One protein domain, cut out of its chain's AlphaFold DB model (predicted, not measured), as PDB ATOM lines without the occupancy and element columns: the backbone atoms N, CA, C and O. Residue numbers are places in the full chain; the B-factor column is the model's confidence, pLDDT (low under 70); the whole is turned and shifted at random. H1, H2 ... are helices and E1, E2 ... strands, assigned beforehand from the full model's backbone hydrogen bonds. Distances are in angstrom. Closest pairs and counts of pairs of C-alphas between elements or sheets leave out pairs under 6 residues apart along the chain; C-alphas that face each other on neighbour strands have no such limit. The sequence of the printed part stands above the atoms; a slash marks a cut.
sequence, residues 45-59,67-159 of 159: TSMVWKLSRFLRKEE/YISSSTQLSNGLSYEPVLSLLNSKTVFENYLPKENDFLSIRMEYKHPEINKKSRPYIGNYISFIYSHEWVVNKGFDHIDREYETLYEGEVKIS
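Overview. This is residues 45 to 59 and 67 to 159 of the 159 residues of an uncharacterized protein of Chryseobacterium sp. G0186 (UniProt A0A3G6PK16). A single, strongly twisted sheet of five antiparallel strands has one short helix, H1, packed over it at the E3 and E4 end, while residues 114 to 119 of the link from E2 to E3 stick out free. The two longest strands, E1 and E5, run side by side and both bend. The printed part has 108 residues, with E1, H1, E2, E3, E4 and E5 along the chain, sheet order E4, E3, E2, E1, E5, and class mostly strand. It is compact, with a radius of gyration of the C-alphas of 14.5 A and spans of 44 by 39 by 24 A.

Along the chain. E1, residues 45 to 57, begins at C-alpha 45 (16.926, 19.153, -0.770), measures 33.0 A and bends by 65 degrees at residue 54. H1 is residues 80 to 89, 14.3 A. E2 is residues 103 to 110, 22.2 A; E3 is 126 to 132, 19.6 A; E4 is 134 to 137, 10.0 A. E5, residues 146 to 158, 30.4 A, bends by 77 degrees at residue 149 and ends at C-alpha 158 (22.370, 28.778, -7.801).

Arrangement. Edge strand E5 pairs with E1 through N 49 and O 154, 2.8 A. E1 and E2 have N 50 and O 105 at 2.8 A. E2, E3 and E4 form a meander, each strand the antiparallel neighbour of the one before, in two hairpins: N 106 and O 127 are 2.8 A apart, N 130 and O 136 2.8 A. H1 is on the sheet at a height of 8.7 A, over E3, and runs along it, only just, at 29 degrees on the local plane. The closest C-alphas of H1 and E4 are Asn 88 and Glu 134, 6.3 A. In H1 every O i to N i+4 pair is within hydrogen-bond range. E3 and E5 are apart.

Size, cuts and confidence. The C-alphas farthest apart, Lys 117 and His 133, are 46.1 A apart. Residues 60 to 66 are not printed; C-alphas 59 and 67 are 15.4 A apart across this cut. The links H1 to E2 and E2 to E3 are long. pLDDT is under 70 at residue 67 and residues 115 to 117.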
ATOM      1  N   THR A  45      17.800  18.920   0.380       89.00
ATOM      2  CA  THR A  45      16.926  19.153  -0.770       89.00
ATOM      3  C   THR A  45      17.710  19.622  -1.986       89.00
ATOM      4  O   THR A  45      18.676  20.372  -1.843       89.00
ATOM      5  N   SER A  46      17.253  19.259  -3.179       90.25
ATOM      6  CA  SER A  46      17.724  19.782  -4.463       90.25
ATOM      7  C   SER A  46      16.594  20.504  -5.202       90.25
ATOM      8  O   SER A  46      15.411  20.232  -4.985       90.25
ATOM      9  N   MET A  47      16.956  21.458  -6.063       91.38
ATOM     10  CA  MET A  47      16.025  22.039  -7.030       91.38
ATOM     11  C   MET A  47      16.078  21.212  -8.303       91.38
ATOM     12  O   MET A  47      17.147  21.057  -8.890       91.38
ATOM     13  N   VAL A  48      14.925  20.731  -8.740       91.94
ATOM     14  CA  VAL A  48      14.769  19.921  -9.943       91.94
ATOM     15  C   VAL A  48      13.900  20.687 -10.927       91.94
ATOM     16  O   VAL A  48      12.887  21.279 -10.542       91.94
ATOM     17  N   TRP A  49      14.293  20.688 -12.194       93.69
ATOM     18  CA  TRP A  49      13.502  21.228 -13.288       93.69
ATOM     19  C   TRP A  49      13.059  20.112 -14.230       93.69
ATOM     20  O   TRP A  49      13.707  19.074 -14.352       93.69
ATOM     21  N   LYS A  50      11.935  20.344 -14.902       93.00
ATOM     22  CA  LYS A  50      11.333  19.414 -15.851       93.00
ATOM     23  C   LYS A  50      10.702  20.182 -17.001       93.00
ATOM     24  O   LYS A  50       9.802  20.989 -16.769       93.00
ATOM     25  N   LEU A  51      11.160  19.906 -18.217       92.81
ATOM     26  CA  LEU A  51      10.607  20.421 -19.463       92.81
ATOM     27  C   LEU A  51       9.733  19.350 -20.112       92.81
ATOM     28  O   LEU A  51      10.174  18.224 -20.348       92.81
ATOM     29  N   SER A  52       8.495  19.714 -20.412       91.94
ATOM     30  CA  SER A  52       7.504  18.822 -20.997       91.94
ATOM     31  C   SER A  52       6.893  19.431 -22.254       91.94
ATOM     32  O   SER A  52       6.529  20.607 -22.273       91.94
ATOM     33  N   ARG A  53       6.769  18.617 -23.301       93.06
ATOM     34  CA  ARG A  53       6.144  18.982 -24.567       93.06
ATOM     35  C   ARG A  53       4.639  18.849 -24.474       93.06
ATOM     36  O   ARG A  53       4.149  17.829 -23.991       93.06
ATOM     37  N   PHE A  54       3.913  19.826 -24.995       92.00
ATOM     38  CA  PHE A  54       2.463  19.714 -25.130       92.00
ATOM     39  C   PHE A  54       2.077  18.659 -26.184       92.00
ATOM     40  O   PHE A  54       2.605  18.667 -27.299       92.00
ATOM     41  N   LEU A  55       1.154  17.754 -25.842       89.56
ATOM     42  CA  LEU A  55       0.627  16.742 -26.764       89.56
ATOM     43  C   LEU A  55      -0.766  17.114 -27.276       89.56
ATOM     44  O   LEU A  55      -0.971  17.258 -28.482       89.56
ATOM     45  N   ARG A  56      -1.734  17.250 -26.366       87.62
ATOM     46  CA  ARG A  56      -3.134  17.560 -26.684       87.62
ATOM     47  C   ARG A  56      -3.859  18.107 -25.459       87.62
ATOM     48  O   ARG A  56      -3.365  18.001 -24.342       87.62
ATOM     49  N   LYS A  57      -5.038  18.689 -25.678       85.94
ATOM     50  CA  LYS A  57      -5.964  18.989 -24.583       85.94
ATOM     51  C   LYS A  57      -6.711  17.715 -24.209       85.94
ATOM     52  O   LYS A  57      -7.144  16.994 -25.109       85.94
ATOM     53  N   GLU A  58      -6.831  17.447 -22.921       81.44
ATOM     54  CA  GLU A  58      -7.610  16.327 -22.402       81.44
ATOM     55  C   GLU A  58      -8.954  16.855 -21.894       81.44
ATOM     56  O   GLU A  58      -9.021  17.919 -21.280       81.44
ATOM     57  N   GLU A  59     -10.039  16.144 -22.202       70.06
ATOM     58  CA  GLU A  59     -11.352  16.473 -21.652       70.06
ATOM     59  C   GLU A  59     -11.401  16.029 -20.188       70.06
ATOM     60  O   GLU A  59     -11.007  14.916 -19.838       70.06
ATOM     61  N   TYR A  67      -5.453  19.610  -7.737       69.81
ATOM     62  CA  TYR A  67      -4.365  20.225  -8.478       69.81
ATOM     63  C   TYR A  67      -3.668  21.265  -7.609       69.81
ATOM     64  O   TYR A  67      -4.298  22.107  -6.967       69.81
ATOM     65  N   ILE A  68      -2.342  21.208  -7.599       75.00
ATOM     66  CA  ILE A  68      -1.521  22.231  -6.965       75.00
ATOM     67  C   ILE A  68      -1.309  23.316  -8.012       75.00
ATOM     68  O   ILE A  68      -0.897  23.022  -9.126       75.00
ATOM     69  N   SER A  69      -1.612  24.565  -7.677       82.44
ATOM     70  CA  SER A  69      -1.339  25.696  -8.560       82.44
ATOM     71  C   SER A  69       0.141  26.076  -8.536       82.44
ATOM     72  O   SER A  69       0.799  25.987  -7.494       82.44
ATOM     73  N   SER A  70       0.631  26.619  -9.651       86.75
ATOM     74  CA  SER A  70       1.947  27.263  -9.706       86.75
ATOM     75  C   SER A  70       2.077  28.342  -8.624       86.75
ATOM     76  O   SER A  70       1.201  29.193  -8.469       86.75
ATOM     77  N   SER A  71       3.168  28.305  -7.867       86.62
ATOM     78  CA  SER A  71       3.489  29.281  -6.823       86.62
ATOM     79  C   SER A  71       4.375  30.401  -7.367       86.62
ATOM     80  O   SER A  71       5.072  30.231  -8.366       86.62
ATOM     81  N   THR A  72       4.394  31.550  -6.689       86.81
ATOM     82  CA  THR A  72       5.286  32.669  -7.046       86.81
ATOM     83  C   THR A  72       6.723  32.464  -6.558       86.81
ATOM     84  O   THR A  72       7.671  33.014  -7.115       86.81
ATOM     85  N   GLN A  73       6.898  31.664  -5.510       87.88
ATOM     86  CA  GLN A  73       8.181  31.434  -4.866       87.88
ATOM     87  C   GLN A  73       8.298  29.963  -4.460       87.88
ATOM     88  O   GLN A  73       7.308  29.354  -4.045       87.88
ATOM     89  N   LEU A  74       9.503  29.401  -4.566       86.56
ATOM     90  CA  LEU A  74       9.845  28.080  -4.037       86.56
ATOM     91  C   LEU A  74      10.078  28.125  -2.524       86.56
ATOM     92  O   LEU A  74      10.349  29.175  -1.946       86.56
ATOM     93  N   SER A  75      10.018  26.958  -1.872       84.75
ATOM     94  CA  SER A  75      10.235  26.825  -0.419       84.75
ATOM     95  C   SER A  75      11.609  27.326   0.051       84.75
ATOM     96  O   SER A  75      11.754  27.722   1.202       84.75
ATOM     97  N   ASN A  76      12.615  27.340  -0.828       81.62
ATOM     98  CA  ASN A  76      13.952  27.871  -0.539       81.62
ATOM     99  C   ASN A  76      14.059  29.401  -0.686       81.62
ATOM    100  O   ASN A  76      15.119  29.970  -0.442       81.62
ATOM    101  N   GLY A  77      12.985  30.067  -1.113       83.50
ATOM    102  CA  GLY A  77      12.954  31.503  -1.326       83.50
ATOM    103  C   GLY A  77      13.278  31.967  -2.753       83.50
ATOM    104  O   GLY A  77      13.309  33.180  -2.979       83.50
ATOM    105  N   LEU A  78      13.479  31.062  -3.720       85.00
ATOM    106  CA  LEU A  78      13.667  31.425  -5.131       85.00
ATOM    107  C   LEU A  78      12.364  31.966  -5.733       85.00
ATOM    108  O   LEU A  78      11.354  31.267  -5.723       85.00
ATOM    109  N   SER A  79      12.393  33.200  -6.246       89.25
ATOM    110  CA  SER A  79      11.278  33.815  -6.986       89.25
ATOM    111  C   SER A  79      11.312  33.415  -8.464       89.25
ATOM    112  O   SER A  79      12.379  33.109  -8.999       89.25
ATOM    113  N   TYR A  80      10.164  33.456  -9.142       88.88
ATOM    114  CA  TYR A  80      10.078  33.158 -10.576       88.88
ATOM    115  C   TYR A  80      10.763  34.211 -11.460       88.88
ATOM    116  O   TYR A  80      11.201  33.884 -12.558       88.88
ATOM    117  N   GLU A  81      10.839  35.469 -11.016       89.81
ATOM    118  CA  GLU A  81      11.302  36.611 -11.821       89.81
ATOM    119  C   GLU A  81      12.713  36.437 -12.413       89.81
ATOM    120  O   GLU A  81      12.854  36.573 -13.632       89.81
ATOM    121  N   PRO A  82      13.759  36.098 -11.626       88.31
ATOM    122  CA  PRO A  82      15.101  35.903 -12.178       88.31
ATOM    123  C   PRO A  82      15.160  34.727 -13.158       88.31
ATOM    124  O   PRO A  82      15.856  34.800 -14.169       88.31
ATOM    125  N   VAL A  83      14.389  33.665 -12.902       89.69
ATOM    126  CA  VAL A  83      14.307  32.499 -13.789       89.69
ATOM    127  C   VAL A  83      13.658  32.883 -15.117       89.69
ATOM    128  O   VAL A  83      14.175  32.545 -16.176       89.69
ATOM    129  N   LEU A  84      12.555  33.630 -15.073       91.44
ATOM    130  CA  LEU A  84      11.847  34.106 -16.257       91.44
ATOM    131  C   LEU A  84      12.740  34.995 -17.129       91.44
ATOM    132  O   LEU A  84      12.818  34.808 -18.342       91.44
ATOM    133  N   SER A  85      13.450  35.932 -16.495       89.19
ATOM    134  CA  SER A  85      14.392  36.810 -17.189       89.19
ATOM    135  C   SER A  85      15.509  36.015 -17.864       89.19
ATOM    136  O   SER A  85      15.914  36.353 -18.975       89.19
ATOM    137  N   LEU A  86      16.008  34.952 -17.228       89.81
ATOM    138  CA  LEU A  86      17.027  34.081 -17.810       89.81
ATOM    139  C   LEU A  86      16.482  33.298 -19.013       89.81
ATOM    140  O   LEU A  86      17.101  33.308 -20.075       89.81
ATOM    141  N   LEU A  87      15.308  32.680 -18.864       89.38
ATOM    142  CA  LEU A  87      14.657  31.881 -19.906       89.38
ATOM    143  C   LEU A  87      14.381  32.673 -21.192       89.38
ATOM    144  O   LEU A  87      14.466  32.109 -22.279       89.38
ATOM    145  N   ASN A  88      14.057  33.965 -21.070       88.88
ATOM    146  CA  ASN A  88      13.758  34.829 -22.217       88.88
ATOM    147  C   ASN A  88      14.983  35.576 -22.772       88.88
ATOM    148  O   ASN A  88      14.925  36.082 -23.890       88.88
ATOM    149  N   SER A  89      16.088  35.662 -22.025       86.50
ATOM    150  CA  SER A  89      17.300  36.373 -22.471       86.50
ATOM    151  C   SER A  89      18.339  35.465 -23.124       86.50
ATOM    152  O   SER A  89      19.053  35.907 -24.025       86.50
ATOM    153  N   LYS A  90      18.440  34.205 -22.688       82.62
ATOM    154  CA  LYS A  90      19.432  33.244 -23.174       82.62
ATOM    155  C   LYS A  90      18.762  31.931 -23.557       82.62
ATOM    156  O   LYS A  90      17.860  31.455 -22.877       82.62
ATOM    157  N   THR A  91      19.273  31.288 -24.605       80.12
ATOM    158  CA  THR A  91      18.933  29.897 -24.910       80.12
ATOM    159  C   THR A  91      19.453  28.992 -23.792       80.12
ATOM    160  O   THR A  91      20.654  28.753 -23.691       80.12
ATOM    161  N   VAL A  92      18.549  28.527 -22.927       81.12
ATOM    162  CA  VAL A  92      18.866  27.627 -21.803       81.12
ATOM    163  C   VAL A  92      18.994  26.171 -22.263       81.12
ATOM    164  O   VAL A  92      19.801  25.419 -21.727       81.12
ATOM    165  N   PHE A  93      18.222  25.772 -23.275       80.38
ATOM    166  CA  PHE A  93      18.178  24.398 -23.773       80.38
ATOM    167  C   PHE A  93      18.886  24.312 -25.129       80.38
ATOM    168  O   PHE A  93      18.307  24.643 -26.159       80.38
ATOM    169  N   GLU A  94      20.145  23.870 -25.147       76.00
ATOM    170  CA  GLU A  94      20.961  23.833 -26.376       76.00
ATOM    171  C   GLU A  94      20.383  22.894 -27.454       76.00
ATOM    172  O   GLU A  94      20.477  23.178 -28.646       76.00
ATOM    173  N   ASN A  95      19.721  21.812 -27.033       81.25
ATOM    174  CA  ASN A  95      19.217  20.757 -27.919       81.25
ATOM    175  C   ASN A  95      17.715  20.858 -28.226       81.25
ATOM    176  O   ASN A  95      17.147  19.948 -28.835       81.25
ATOM    177  N   TYR A  96      17.036  21.919 -27.779       85.31
ATOM    178  CA  TYR A  96      15.589  22.027 -27.939       85.31
ATOM    179  C   TYR A  96      15.113  23.469 -28.064       85.31
ATOM    180  O   TYR A  96      15.346  24.295 -27.183       85.31
ATOM    181  N   LEU A  97      14.373  23.744 -29.138       87.25
ATOM    182  CA  LEU A  97      13.660  25.003 -29.302       87.25
ATOM    183  C   LEU A  97      12.244  24.861 -28.716       87.25
ATOM    184  O   LEU A  97      11.502  23.993 -29.189       87.25
ATOM    185  N   PRO A  98      11.861  25.690 -27.727       89.31
ATOM    186  CA  PRO A  98      10.526  25.655 -27.143       89.31
ATOM    187  C   PRO A  98       9.424  25.840 -28.188       89.31
ATOM    188  O   PRO A  98       9.561  26.619 -29.133       89.31
ATOM    189  N   LYS A  99       8.321  25.113 -28.010       91.56
ATOM    190  CA  LYS A  99       7.116  25.202 -28.834       91.56
ATOM    191  C   LYS A  99       5.945  25.710 -28.016       91.56
ATOM    192  O   LYS A  99       5.925  25.622 -26.792       91.56
ATOM    193  N   GLU A 100       4.958  26.248 -28.719       92.00
ATOM    194  CA  GLU A 100       3.745  26.776 -28.107       92.00
ATOM    195  C   GLU A 100       3.109  25.754 -27.154       92.00
ATOM    196  O   GLU A 100       2.893  24.597 -27.523       92.00
ATOM    197  N   ASN A 101       2.767  26.211 -25.950       90.81
ATOM    198  CA  ASN A 101       2.220  25.438 -24.836       90.81
ATOM    199  C   ASN A 101       3.177  24.479 -24.132       90.81
ATOM    200  O   ASN A 101       2.728  23.825 -23.189       90.81
ATOM    201  N   ASP A 102       4.455  24.422 -24.514       92.25
ATOM    202  CA  ASP A 102       5.447  23.672 -23.751       92.25
ATOM    203  C   ASP A 102       5.498  24.162 -22.306       92.25
ATOM    204  O   ASP A 102       5.311  25.343 -22.003       92.25
ATOM    205  N   PHE A 103       5.728  23.216 -21.408       92.38
ATOM    206  CA  PHE A 103       5.596  23.413 -19.981       92.38
ATOM    207  C   PHE A 103       6.922  23.160 -19.286       92.38
ATOM    208  O   PHE A 103       7.502  22.081 -19.399       92.38
ATOM    209  N   LEU A 104       7.380  24.147 -18.528       93.56
ATOM    210  CA  LEU A 104       8.557  24.036 -17.682       93.56
ATOM    211  C   LEU A 104       8.121  24.155 -16.226       93.56
ATOM    212  O   LEU A 104       7.492  25.136 -15.842       93.56
ATOM    213  N   SER A 105       8.495  23.187 -15.400       93.38
ATOM    214  CA  SER A 105       8.292  23.251 -13.951       93.38
ATOM    215  C   SER A 105       9.613  23.154 -13.213       93.38
ATOM    216  O   SER A 105      10.478  22.378 -13.606       93.38
ATOM    217  N   ILE A 106       9.737  23.905 -12.124       93.06
ATOM    218  CA  ILE A 106      10.850  23.850 -11.181       93.06
ATOM    219  C   ILE A 106      10.265  23.592  -9.800       93.06
ATOM    220  O   ILE A 106       9.347  24.292  -9.371       93.06
ATOM    221  N   ARG A 107      10.787  22.591  -9.097       92.12
ATOM    222  CA  ARG A 107      10.328  22.207  -7.762       92.12
ATOM    223  C   ARG A 107      11.491  21.803  -6.874       92.12
ATOM    224  O   ARG A 107      12.591  21.534  -7.342       92.12
ATOM    225  N   MET A 108      11.228  21.773  -5.580       89.94
ATOM    226  CA  MET A 108      12.166  21.263  -4.589       89.94
ATOM    227  C   MET A 108      11.888  19.772  -4.368       89.94
ATOM    228  O   MET A 108      10.735  19.382  -4.182       89.94
ATOM    229  N   GLU A 109      12.930  18.950  -4.346       89.31
ATOM    230  CA  GLU A 109      12.848  17.525  -4.024       89.31
ATOM    231  C   GLU A 109      13.845  17.162  -2.925       89.31
ATOM    232  O   GLU A 109      14.868  17.820  -2.744       89.31
ATOM    233  N   TYR A 110      13.550  16.106  -2.166       87.12
ATOM    234  CA  TYR A 110      14.514  15.538  -1.229       87.12
ATOM    235  C   TYR A 110      15.516  14.674  -1.984       87.12
ATOM    236  O   TYR A 110      15.105  13.759  -2.695       87.12
ATOM    237  N   LYS A 111      16.818  14.878  -1.748       84.38
ATOM    238  CA  LYS A 111      17.868  14.038  -2.355       84.38
ATOM    239  C   LYS A 111      17.718  12.560  -1.999       84.38
ATOM    240  O   LYS A 111      18.087  11.684  -2.774       84.38
ATOM    241  N   HIS A 112      17.162  12.279  -0.821       81.50
ATOM    242  CA  HIS A 112      16.813  10.935  -0.384       81.50
ATOM    243  C   HIS A 112      15.286  10.752  -0.414       81.50
ATOM    244  O   HIS A 112      14.595  11.173   0.526       81.50
ATOM    245  N   PRO A 113      14.727  10.125  -1.469       71.81
ATOM    246  CA  PRO A 113      13.278   9.995  -1.614       71.81
ATOM    247  C   PRO A 113      12.668   9.097  -0.527       71.81
ATOM    248  O   PRO A 113      11.565   9.374  -0.045       71.81
ATOM    249  N   GLU A 114      13.412   8.079  -0.079       74.88
ATOM    250  CA  GLU A 114      12.970   7.083   0.898       74.88
ATOM    251  C   GLU A 114      12.586   7.692   2.258       74.88
ATOM    252  O   GLU A 114      13.364   8.379   2.927       74.88
ATOM    253  N   ILE A 115      11.369   7.394   2.720       68.88
ATOM    254  CA  ILE A 115      10.864   7.860   4.015       68.88
ATOM    255  C   ILE A 115      11.381   6.942   5.132       68.88
ATOM    256  O   ILE A 115      10.786   5.919   5.465       68.88
ATOM    257  N   ASN A 116      12.496   7.324   5.755       65.75
ATOM    258  CA  ASN A 116      13.203   6.525   6.765       65.75
ATOM    259  C   ASN A 116      12.637   6.666   8.193       65.75
ATOM    260  O   ASN A 116      13.390   6.834   9.154       65.75
ATOM    261  N   LYS A 117      11.303   6.615   8.352       68.62
ATOM    262  CA  LYS A 117      10.583   6.765   9.643       68.62
ATOM    263  C   LYS A 117      10.971   8.015  10.460       68.62
ATOM    264  O   LYS A 117      10.746   8.067  11.667       68.62
ATOM    265  N   LYS A 118      11.558   9.020   9.811       72.25
ATOM    266  CA  LYS A 118      11.888  10.329  10.378       72.25
ATOM    267  C   LYS A 118      10.925  11.352   9.790       72.25
ATOM    268  O   LYS A 118      10.608  11.277   8.605       72.25
ATOM    269  N   SER A 119      10.464  12.291  10.613       77.69
ATOM    270  CA  SER A 119       9.704  13.435  10.107       77.69
ATOM    271  C   SER A 119      10.632  14.344   9.305       77.69
ATOM    272  O   SER A 119      11.787  14.528   9.692       77.69
ATOM    273  N   ARG A 120      10.125  14.894   8.205       81.44
ATOM    274  CA  ARG A 120      10.790  15.915   7.393       81.44
ATOM    275  C   ARG A 120       9.791  17.030   7.071       81.44
ATOM    276  O   ARG A 120       8.595  16.731   6.995       81.44
ATOM    277  N   PRO A 121      10.236  18.287   6.907       84.12
ATOM    278  CA  PRO A 121       9.356  19.389   6.523       84.12
ATOM    279  C   PRO A 121       8.551  19.092   5.249       84.12
ATOM    280  O   PRO A 121       8.984  18.344   4.372       84.12
ATOM    281  N   TYR A 122       7.359  19.666   5.118       81.38
ATOM    282  CA  TYR A 122       6.617  19.543   3.868       81.38
ATOM    283  C   TYR A 122       7.268  20.405   2.781       81.38
ATOM    284  O   TYR A 122       7.606  21.561   3.025       81.38
ATOM    285  N   ILE A 123       7.413  19.836   1.587       81.69
ATOM    286  CA  ILE A 123       7.867  20.523   0.381       81.69
ATOM    287  C   ILE A 123       6.842  20.198  -0.695       81.69
ATOM    288  O   ILE A 123       6.695  19.037  -1.066       81.69
ATOM    289  N   GLY A 124       6.104  21.200  -1.163       75.88
ATOM    290  CA  GLY A 124       5.032  20.949  -2.128       75.88
ATOM    291  C   GLY A 124       4.659  22.122  -3.013       75.88
ATOM    292  O   GLY A 124       3.664  22.038  -3.723       75.88
ATOM    293  N   ASN A 125       5.432  23.207  -2.990       84.94
ATOM    294  CA  ASN A 125       5.294  24.260  -3.981       84.94
ATOM    295  C   ASN A 125       6.240  24.023  -5.160       84.94
ATOM    296  O   ASN A 125       7.327  23.456  -5.028       84.94
ATOM    297  N   TYR A 126       5.811  24.499  -6.318       90.06
ATOM    298  CA  TYR A 126       6.602  24.530  -7.535       90.06
ATOM    299  C   TYR A 126       6.326  25.841  -8.261       90.06
ATOM    300  O   TYR A 126       5.270  26.450  -8.085       90.06
ATOM    301  N   ILE A 127       7.280  26.272  -9.070       92.06
ATOM    302  CA  ILE A 127       7.102  27.368 -10.016       92.06
ATOM    303  C   ILE A 127       6.977  26.731 -11.390       92.06
ATOM    304  O   ILE A 127       7.695  25.781 -11.705       92.06
ATOM    305  N   SER A 128       6.074  27.235 -12.216       92.81
ATOM    306  CA  SER A 128       5.953  26.766 -13.589       92.81
ATOM    307  C   SER A 128       5.726  27.877 -14.591       92.81
ATOM    308  O   SER A 128       5.229  28.959 -14.268       92.81
ATOM    309  N   PHE A 129       6.103  27.562 -15.822       93.00
ATOM    310  CA  PHE A 129       6.100  28.442 -16.967       93.00
ATOM    311  C   PHE A 129       5.485  27.714 -18.158       93.00
ATOM    312  O   PHE A 129       5.659  26.504 -18.320       93.00
ATOM    313  N   ILE A 130       4.776  28.466 -18.987       92.88
ATOM    314  CA  ILE A 130       4.216  28.003 -20.250       92.88
ATOM    315  C   ILE A 130       4.858  28.840 -21.348       92.88
ATOM    316  O   ILE A 130       4.989  30.055 -21.206       92.88
ATOM    317  N   TYR A 131       5.281  28.198 -22.427       92.44
ATOM    318  CA  TYR A 131       5.816  28.909 -23.576       92.44
ATOM    319  C   TYR A 131       4.682  29.396 -24.485       92.44
ATOM    320  O   TYR A 131       3.835  28.609 -24.911       92.44
ATOM    321  N   SER A 132       4.673  30.696 -24.768       90.56
ATOM    322  CA  SER A 132       3.740  31.374 -25.669       90.56
ATOM    323  C   SER A 132       4.515  32.431 -26.457       90.56
ATOM    324  O   SER A 132       4.422  33.619 -26.152       90.56
ATOM    325  N   HIS A 133       5.326  32.004 -27.430       88.88
ATOM    326  CA  HIS A 133       6.377  32.791 -28.117       88.88
ATOM    327  C   HIS A 133       7.539  33.262 -27.214       88.88
ATOM    328  O   HIS A 133       8.696  33.275 -27.631       88.88
ATOM    329  N   GLU A 134       7.244  33.594 -25.965       91.56
ATOM    330  CA  GLU A 134       8.182  33.763 -24.863       91.56
ATOM    331  C   GLU A 134       7.718  32.917 -23.673       91.56
ATOM    332  O   GLU A 134       6.557  32.500 -23.595       91.56
ATOM    333  N   TRP A 135       8.617  32.630 -22.735       92.88
ATOM    334  CA  TRP A 135       8.214  31.992 -21.489       92.88
ATOM    335  C   TRP A 135       7.385  32.971 -20.668       92.88
ATOM    336  O   TRP A 135       7.803  34.105 -20.432       92.88
ATOM    337  N   VAL A 136       6.228  32.507 -20.199       92.38
ATOM    338  CA  VAL A 136       5.358  33.234 -19.274       92.38
ATOM    339  C   VAL A 136       5.080  32.386 -18.042       92.38
ATOM    340  O   VAL A 136       5.024  31.160 -18.108       92.38
ATOM    341  N   VAL A 137       4.901  33.031 -16.894       91.00
ATOM    342  CA  VAL A 137       4.532  32.335 -15.653       91.00
ATOM    343  C   VAL A 137       3.139  31.738 -15.801       91.00
ATOM    344  O   VAL A 137       2.200  32.427 -16.198       91.00
ATOM    345  N   ASN A 138       3.007  30.467 -15.439       87.12
ATOM    346  CA  ASN A 138       1.735  29.758 -15.424       87.12
ATOM    347  C   ASN A 138       0.810  30.349 -14.350       87.12
ATOM    348  O   ASN A 138       1.176  30.392 -13.169       87.12
ATOM    349  N   LYS A 139      -0.385  30.803 -14.741       79.44
ATOM    350  CA  LYS A 139      -1.331  31.452 -13.829       79.44
ATOM    351  C   LYS A 139      -2.338  30.426 -13.325       79.44
ATOM    352  O   LYS A 139      -3.394  30.200 -13.901       79.44
ATOM    353  N   GLY A 140      -2.016  29.817 -12.188       75.62
ATOM    354  CA  GLY A 140      -2.907  28.875 -11.522       75.62
ATOM    355  C   GLY A 140      -2.905  27.507 -12.194       75.62
ATOM    356  O   GLY A 140      -2.073  26.661 -11.862       75.62
ATOM    357  N   PHE A 141      -3.850  27.299 -13.109       76.19
ATOM    358  CA  PHE A 141      -4.293  25.981 -13.561       76.19
ATOM    359  C   PHE A 141      -4.314  25.815 -15.086       76.19
ATOM    360  O   PHE A 141      -4.861  24.840 -15.588       76.19
ATOM    361  N   ASP A 142      -3.655  26.706 -15.830       71.94
ATOM    362  CA  ASP A 142      -3.684  26.723 -17.306       71.94
ATOM    363  C   ASP A 142      -3.205  25.412 -17.963       71.94
ATOM    364  O   ASP A 142      -3.450  25.164 -19.145       71.94
ATOM    365  N   HIS A 143      -2.516  24.578 -17.187       73.56
ATOM    366  CA  HIS A 143      -1.928  23.298 -17.557       73.56
ATOM    367  C   HIS A 143      -2.798  22.072 -17.217       73.56
ATOM    368  O   HIS A 143      -2.427  20.977 -17.620       73.56
ATOM    369  N   ILE A 144      -3.909  22.221 -16.482       76.38
ATOM    370  CA  ILE A 144      -4.708  21.082 -15.984       76.38
ATOM    371  C   ILE A 144      -5.308  20.262 -17.126       76.38
ATOM    372  O   ILE A 144      -5.205  19.041 -17.120       76.38
ATOM    373  N   ASP A 145      -5.900  20.928 -18.114       77.50
ATOM    374  CA  ASP A 145      -6.612  20.259 -19.210       77.50
ATOM    375  C   ASP A 145      -5.666  19.891 -20.365       77.50
ATOM    376  O   ASP A 145      -6.055  19.880 -21.536       77.50
ATOM    377  N   ARG A 146      -4.376  19.699 -20.076       84.06
ATOM    378  CA  ARG A 146      -3.326  19.510 -21.078       84.06
ATOM    379  C   ARG A 146      -2.508  18.269 -20.760       84.06
ATOM    380  O   ARG A 146      -1.970  18.116 -19.668       84.06
ATOM    381  N   GLU A 147      -2.358  17.420 -21.764       85.56
ATOM    382  CA  GLU A 147      -1.484  16.260 -21.709       85.56
ATOM    383  C   GLU A 147      -0.073  16.648 -22.160       85.56
ATOM    384  O   GLU A 147       0.116  17.336 -23.174       85.56
ATOM    385  N   TYR A 148       0.921  16.185 -21.404       88.31
ATOM    386  CA  TYR A 148       2.322  16.537 -21.575       88.31
ATOM    387  C   TYR A 148       3.222  15.304 -21.623       88.31
ATOM    388  O   TYR A 148       3.084  14.390 -20.813       88.31
ATOM    389  N   GLU A 149       4.212  15.321 -22.511       90.38
ATOM    390  CA  GLU A 149       5.302  14.341 -22.542       90.38
ATOM    391  C   GLU A 149       6.565  14.954 -21.941       90.38
ATOM    392  O   GLU A 149       6.945  16.066 -22.297       90.38
ATOM    393  N   THR A 150       7.250  14.241 -21.049       91.31
ATOM    394  CA  THR A 150       8.521  14.730 -20.488       91.31
ATOM    395  C   THR A 150       9.616  14.640 -21.541       91.31
ATOM    396  O   THR A 150       9.862  13.555 -22.055       91.31
ATOM    397  N   LEU A 151      10.280  15.756 -21.842       89.31
ATOM    398  CA  LEU A 151      11.415  15.776 -22.767       89.31
ATOM    399  C   LEU A 151      12.743  15.706 -22.025       89.31
ATOM    400  O   LEU A 151      13.591  14.881 -22.341       89.31
ATOM    401  N   TYR A 152      12.912  16.595 -21.048       90.31
ATOM    402  CA  TYR A 152      14.153  16.737 -20.306       90.31
ATOM    403  C   TYR A 152      13.854  17.042 -18.848       90.31
ATOM    404  O   TYR A 152      12.861  17.693 -18.513       90.31
ATOM    405  N   GLU A 153      14.756  16.610 -17.987       91.69
ATOM    406  CA  GLU A 153      14.755  16.935 -16.573       91.69
ATOM    407  C   GLU A 153      16.186  17.151 -16.100       91.69
ATOM    408  O   GLU A 153      17.155  16.809 -16.786       91.69
ATOM    409  N   GLY A 154      16.328  17.767 -14.937       90.81
ATOM    410  CA  GLY A 154      17.637  18.145 -14.451       90.81
ATOM    411  C   GLY A 154      17.606  18.864 -13.124       90.81
ATOM    412  O   GLY A 154      16.558  19.025 -12.505       90.81
ATOM    413  N   GLU A 155      18.771  19.323 -12.693       91.25
ATOM    414  CA  GLU A 155      18.925  20.112 -11.477       91.25
ATOM    415  C   GLU A 155      19.126  21.590 -11.805       91.25
ATOM    416  O   GLU A 155      19.761  21.945 -12.799       91.25
ATOM    417  N   VAL A 156      18.589  22.459 -10.952       89.81
ATOM    418  CA  VAL A 156      18.908  23.889 -10.961       89.81
ATOM    419  C   VAL A 156      19.947  24.145  -9.877       89.81
ATOM    420  O   VAL A 156      19.733  23.787  -8.716       89.81
ATOM    421  N   LYS A 157      21.056  24.795 -10.232       88.94
ATOM    422  CA  LYS A 157      22.040  25.288  -9.261       88.94
ATOM    423  C   LYS A 157      22.043  26.807  -9.242       88.94
ATOM    424  O   LYS A 157      21.892  27.447 -10.275       88.94
ATOM    425  N   ILE A 158      22.179  27.351  -8.038       84.19
ATOM    426  CA  ILE A 158      22.370  28.778  -7.801       84.19
ATOM    427  C   ILE A 158      23.761  28.912  -7.187       84.19
ATOM    428  O   ILE A 158      24.002  28.316  -6.132       84.19
ATOM    429  N   SER A 159      24.654  29.642  -7.851       75.00
ATOM    430  CA  SER A 159      26.002  29.980  -7.363       75.00
ATOM    431  C   SER A 159      26.163  31.466  -7.119       75.00
ATOM    432  O   SER A 159      25.460  32.243  -7.798       75.00
TER     433      SER A 159